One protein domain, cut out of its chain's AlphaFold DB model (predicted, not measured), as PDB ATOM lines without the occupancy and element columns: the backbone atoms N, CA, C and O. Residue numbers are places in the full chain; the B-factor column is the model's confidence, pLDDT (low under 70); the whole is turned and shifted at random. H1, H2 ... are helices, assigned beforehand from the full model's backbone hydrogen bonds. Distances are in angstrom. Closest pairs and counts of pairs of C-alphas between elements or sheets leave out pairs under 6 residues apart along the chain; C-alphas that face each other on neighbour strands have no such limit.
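AT A GLANCE: This is residues 8 to 48 of the 157 residues of an uncharacterized protein of Roseivirga seohaensis (UniProt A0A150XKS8). What shape do these atoms make? One long helix, H1, is followed by two short helices, H2 and H3, that step on from its far end in a drawn-out zigzag with no packed core. H2 makes a corner with the end of H1, and H3 leads on outward, away from H1. What is it made of, and how spread out is it? The printed part has 41 residues with three named helices, in the order H1, H2, H3, and no named strand; its class is all helix. It is extended, with a radius of gyration of the C-alphas of 15.1 A, and its outline is a rod spanning 48 by 19 by 11 A.

IN THESE COORDINATES: Where does the first helix run? H1 holds residues 8 to 29, from C-alpha 8 at (-8.123, 34.734, 34.391) to C-alpha 29 at (-22.903, 53.214, 55.341), which is 31.6 A. Where are the two that follow? H2 holds residues 31 to 37 and measures 10.4 A from first to last C-alpha. H3 holds residues 40 to 46, measures 9.6 A, and ends with C-alpha 46 at (-47.657, 53.523, 45.353).

HOW THE PARTS SIT: How does H2 stand to H1? They are close but not clearly touching; their closest C-alphas, those of Trp 27 and Ile 34, are 7.3 A apart. Their lines stand about perpendicular, at 75 degrees. How does H3 stand to the others? H2 and H3 are close but not clearly touching, with the closest C-alphas, those of Lys 35 and Asp 41, 6.9 A apart. H2 and H3 run the same way at a steep tilt of 66 degrees, while H1 and H3 are apart. What do the backbone N and O atoms show? In H1 and H3 every O i to N i+4 pair is within hydrogen-bond range; in H2, 2 of 3 are.

THE WHOLE: How large is it from end to end? The two C-alphas farthest apart are those of Thr 8 and Gly 48, at 48.6 A, the first and last printed residues. Is the backbone broken, and are the links long? The printed part has no cut, and the links from H1 to H2 and from H2 to H3 are both tight. Which residues stand free? These are residues 8 to 25 of H1, residues 28 to 33, of which 31 to 33 belong to H2, and residues 36 to 48, of which 40 to 46 belong to H3. Where is the confidence low? The mean pLDDT of the printed part is 73.0, and residues 31 to 48 are under 70; the mean is 86 in H1, 61 in H2 and 55 in H3.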
ATOM      1  N   THR A   8      -6.873  34.018  34.657       80.00
ATOM      2  CA  THR A   8      -8.123  34.734  34.391       80.00
ATOM      3  C   THR A   8      -9.225  34.425  35.408       80.00
ATOM      4  O   THR A   8      -9.927  35.339  35.830       80.00
ATOM      5  N   GLN A   9      -9.358  33.176  35.868       79.75
ATOM      6  CA  GLN A   9     -10.338  32.807  36.898       79.75
ATOM      7  C   GLN A   9      -9.986  33.414  38.259       79.75
ATOM      8  O   GLN A   9     -10.880  33.874  38.967       79.75
ATOM      9  N   LEU A  10      -8.695  33.480  38.596       81.62
ATOM     10  CA  LEU A  10      -8.230  34.161  39.807       81.62
ATOM     11  C   LEU A  10      -8.513  35.664  39.736       81.62
ATOM     12  O   LEU A  10      -9.078  36.219  40.676       81.62
ATOM     13  N   ALA A  11      -8.203  36.313  38.612       83.25
ATOM     14  CA  ALA A  11      -8.463  37.740  38.436       83.25
ATOM     15  C   ALA A  11      -9.962  38.073  38.569       83.25
ATOM     16  O   ALA A  11     -10.329  39.000  39.293       83.25
ATOM     17  N   ILE A  12     -10.841  37.282  37.946       86.88
ATOM     18  CA  ILE A  12     -12.300  37.458  38.044       86.88
ATOM     19  C   ILE A  12     -12.782  37.270  39.488       86.88
ATOM     20  O   ILE A  12     -13.556  38.090  39.980       86.88
ATOM     21  N   ALA A  13     -12.297  36.238  40.186       87.69
ATOM     22  CA  ALA A  13     -12.658  35.985  41.580       87.69
ATOM     23  C   ALA A  13     -12.253  37.148  42.500       87.69
ATOM     24  O   ALA A  13     -13.065  37.606  43.301       87.69
ATOM     25  N   PHE A  14     -11.037  37.678  42.342       86.56
ATOM     26  CA  PHE A  14     -10.578  38.847  43.098       86.56
ATOM     27  C   PHE A  14     -11.397  40.101  42.790       86.56
ATOM     28  O   PHE A  14     -11.735  40.857  43.699       86.56
ATOM     29  N   THR A  15     -11.757  40.302  41.522       89.19
ATOM     30  CA  THR A  15     -12.538  41.472  41.103       89.19
ATOM     31  C   THR A  15     -13.954  41.411  41.678       89.19
ATOM     32  O   THR A  15     -14.449  42.406  42.204       89.19
ATOM     33  N   LEU A  16     -14.583  40.231  41.660       92.44
ATOM     34  CA  LEU A  16     -15.883  39.991  42.292       92.44
ATOM     35  C   LEU A  16     -15.829  40.177  43.809       92.44
ATOM     36  O   LEU A  16     -16.733  40.786  44.379       92.44
ATOM     37  N   LEU A  17     -14.767  39.697  44.460       91.50
ATOM     38  CA  LEU A  17     -14.585  39.850  45.902       91.50
ATOM     39  C   LEU A  17     -14.434  41.329  46.290       91.50
ATOM     40  O   LEU A  17     -15.084  41.795  47.226       91.50
ATOM     41  N   ALA A  18     -13.622  42.078  45.540       89.25
ATOM     42  CA  ALA A  18     -13.448  43.512  45.739       89.25
ATOM     43  C   ALA A  18     -14.764  44.266  45.501       89.25
ATOM     44  O   ALA A  18     -15.174  45.068  46.341       89.25
ATOM     45  N   ALA A  19     -15.471  43.964  44.409       91.19
ATOM     46  CA  ALA A  19     -16.766  44.565  44.111       91.19
ATOM     47  C   ALA A  19     -17.783  44.297  45.229       91.19
ATOM     48  O   ALA A  19     -18.435  45.232  45.690       91.19
ATOM     49  N   ALA A  20     -17.873  43.058  45.722       92.00
ATOM     50  CA  ALA A  20     -18.764  42.690  46.820       92.00
ATOM     51  C   ALA A  20     -18.421  43.425  48.126       92.00
ATOM     52  O   ALA A  20     -19.325  43.881  48.826       92.00
ATOM     53  N   TYR A  21     -17.132  43.590  48.434       91.75
ATOM     54  CA  TYR A  21     -16.675  44.327  49.614       91.75
ATOM     55  C   TYR A  21     -17.091  45.803  49.566       91.75
ATOM     56  O   TYR A  21     -17.671  46.322  50.525       91.75
ATOM     57  N   TYR A  22     -16.871  46.469  48.431       86.62
ATOM     58  CA  TYR A  22     -17.302  47.855  48.252       86.62
ATOM     59  C   TYR A  22     -18.827  47.989  48.232       86.62
ATOM     60  O   TYR A  22     -19.355  48.919  48.841       86.62
ATOM     61  N   LEU A  23     -19.548  47.041  47.619       86.88
ATOM     62  CA  LEU A  23     -21.012  47.010  47.664       86.88
ATOM     63  C   LEU A  23     -21.524  46.886  49.102       86.88
ATOM     64  O   LEU A  23     -22.472  47.567  49.487       86.88
ATOM     65  N   TYR A  24     -20.884  46.039  49.909       88.12
ATOM     66  CA  TYR A  24     -21.236  45.844  51.310       88.12
ATOM     67  C   TYR A  24     -21.016  47.120  52.135       88.12
ATOM     68  O   TYR A  24     -21.894  47.511  52.906       88.12
ATOM     69  N   ILE A  25     -19.886  47.808  51.945       84.81
ATOM     70  CA  ILE A  25     -19.622  49.102  52.593       84.81
ATOM     71  C   ILE A  25     -20.654  50.139  52.150       84.81
ATOM     72  O   ILE A  25     -21.251  50.803  53.001       84.81
ATOM     73  N   ALA A  26     -20.918  50.249  50.847       78.62
ATOM     74  CA  ALA A  26     -21.925  51.165  50.324       78.62
ATOM     75  C   ALA A  26     -23.297  50.891  50.958       78.62
ATOM     76  O   ALA A  26     -23.958  51.812  51.435       78.62
ATOM     77  N   TRP A  27     -23.694  49.622  51.072       79.06
ATOM     78  CA  TRP A  27     -24.968  49.246  51.680       79.06
ATOM     79  C   TRP A  27     -25.028  49.538  53.185       79.06
ATOM     80  O   TRP A  27     -26.044  50.034  53.681       79.06
ATOM     81  N   LYS A  28     -23.941  49.282  53.918       80.94
ATOM     82  CA  LYS A  28     -23.874  49.501  55.368       80.94
ATOM     83  C   LYS A  28     -23.863  50.984  55.741       80.94
ATOM     84  O   LYS A  28     -24.521  51.365  56.707       80.94
ATOM     85  N   TYR A  29     -23.133  51.809  54.991       79.62
ATOM     86  CA  TYR A  29     -22.903  53.214  55.341       79.62
ATOM     87  C   TYR A  29     -23.822  54.199  54.603       79.62
ATOM     88  O   TYR A  29     -24.133  55.248  55.163       79.62
ATOM     89  N   TYR A  30     -24.345  53.845  53.422       72.94
ATOM     90  CA  TYR A  30     -25.229  54.706  52.620       72.94
ATOM     91  C   TYR A  30     -26.633  54.112  52.372       72.94
ATOM     92  O   TYR A  30     -27.161  54.180  51.258       72.94
ATOM     93  N   PRO A  31     -27.337  53.585  53.396       66.50
ATOM     94  CA  PRO A  31     -28.640  52.947  53.198       66.50
ATOM     95  C   PRO A  31     -29.747  53.926  52.768       66.50
ATOM     96  O   PRO A  31     -30.808  53.488  52.320       66.50
ATOM     97  N   LYS A  32     -29.549  55.239  52.948       60.00
ATOM     98  CA  LYS A  32     -30.528  56.276  52.584       60.00
ATOM     99  C   LYS A  32     -30.463  56.619  51.097       60.00
ATOM    100  O   LYS A  32     -31.505  56.644  50.457       60.00
ATOM    101  N   GLU A  33     -29.265  56.793  50.550       60.50
ATOM    102  CA  GLU A  33     -29.065  57.138  49.137       60.50
ATOM    103  C   GLU A  33     -29.435  55.971  48.220       60.50
ATOM    104  O   GLU A  33     -30.146  56.162  47.238       60.50
ATOM    105  N   ILE A  34     -29.080  54.740  48.601       61.09
ATOM    106  CA  ILE A  34     -29.437  53.524  47.852       61.09
ATOM    107  C   ILE A  34     -30.961  53.398  47.701       61.09
ATOM    108  O   ILE A  34     -31.450  53.093  46.618       61.09
ATOM    109  N   LYS A  35     -31.740  53.706  48.748       55.94
ATOM    110  CA  LYS A  35     -33.216  53.696  48.685       55.94
ATOM    111  C   LYS A  35     -33.781  54.768  47.747       55.94
ATOM    112  O   LYS A  35     -34.835  54.544  47.149       55.94
ATOM    113  N   THR A  36     -33.093  55.898  47.613       59.03
ATOM    114  CA  THR A  36     -33.475  56.986  46.709       59.03
ATOM    115  C   THR A  36     -33.135  56.646  45.254       59.03
ATOM    116  O   THR A  36     -33.991  56.818  44.389       59.03
ATOM    117  N   TYR A  37     -31.956  56.071  44.983       62.56
ATOM    118  CA  TYR A  37     -31.550  55.640  43.635       62.56
ATOM    119  C   TYR A  37     -32.329  54.420  43.122       62.56
ATOM    120  O   TYR A  37     -32.655  54.359  41.941       62.56
ATOM    121  N   LEU A  38     -32.705  53.481  43.998       63.19
ATOM    122  CA  LEU A  38     -33.545  52.325  43.640       63.19
ATOM    123  C   LEU A  38     -35.043  52.656  43.513       63.19
ATOM    124  O   LEU A  38     -35.861  51.744  43.409       63.19
ATOM    125  N   GLY A  39     -35.442  53.934  43.554       55.28
ATOM    126  CA  GLY A  39     -36.843  54.331  43.368       55.28
ATOM    127  C   GLY A  39     -37.807  53.743  44.410       55.28
ATOM    128  O   GLY A  39     -39.024  53.759  44.214       55.28
ATOM    129  N   MET A  40     -37.297  53.242  45.545       55.03
ATOM    130  CA  MET A  40     -38.128  52.691  46.622       55.03
ATOM    131  C   MET A  40     -39.051  53.755  47.224       55.03
ATOM    132  O   MET A  40     -40.102  53.414  47.762       55.03
ATOM    133  N   ASP A  41     -38.705  55.039  47.113       55.91
ATOM    134  CA  ASP A  41     -39.598  56.142  47.476       55.91
ATOM    135  C   ASP A  41     -40.833  56.231  46.565       55.91
ATOM    136  O   ASP A  41     -41.912  56.610  47.029       55.91
ATOM    137  N   THR A  42     -40.714  55.841  45.295       55.78
ATOM    138  CA  THR A  42     -41.820  55.792  44.329       55.78
ATOM    139  C   THR A  42     -42.725  54.591  44.608       55.78
ATOM    140  O   THR A  42     -43.945  54.737  44.654       55.78
ATOM    141  N   ILE A  43     -42.137  53.429  44.920       58.12
ATOM    142  CA  ILE A  43     -42.871  52.207  45.298       58.12
ATOM    143  C   ILE A  43     -43.584  52.383  46.650       58.12
ATOM    144  O   ILE A  43     -44.740  51.993  46.796       58.12
ATOM    145  N   LYS A  44     -42.955  53.044  47.630       52.69
ATOM    146  CA  LYS A  44     -43.598  53.380  48.916       52.69
ATOM    147  C   LYS A  44     -44.760  54.361  48.771       52.69
ATOM    148  O   LYS A  44     -45.721  54.253  49.527       52.69
ATOM    149  N   ARG A  45     -44.691  55.301  47.816       53.34
ATOM    150  CA  ARG A  45     -45.827  56.179  47.480       53.34
ATOM    151  C   ARG A  45     -46.976  55.400  46.832       53.34
ATOM    152  O   ARG A  45     -48.122  55.695  47.146       53.34
ATOM    153  N   LEU A  46     -46.672  54.407  45.994       53.16
ATOM    154  CA  LEU A  46     -47.657  53.523  45.353       53.16
ATOM    155  C   LEU A  46     -48.325  52.551  46.339       53.16
ATOM    156  O   LEU A  46     -49.524  52.320  46.247       53.16
ATOM    157  N   LEU A  47     -47.580  52.034  47.320       55.72
ATOM    158  CA  LEU A  47     -48.083  51.094  48.334       55.72
ATOM    159  C   LEU A  47     -48.836  51.757  49.500       55.72
ATOM    160  O   LEU A  47     -49.191  51.076  50.458       55.72
ATOM    161  N   GLY A  48     -49.061  53.075  49.472       48.03
ATOM    162  CA  GLY A  48     -49.878  53.761  50.481       48.03
ATOM    163  C   GLY A  48     -49.341  53.686  51.916       48.03
ATOM    164  O   GLY A  48     -50.034  54.094  52.849       48.03
TER     165      GLY A  48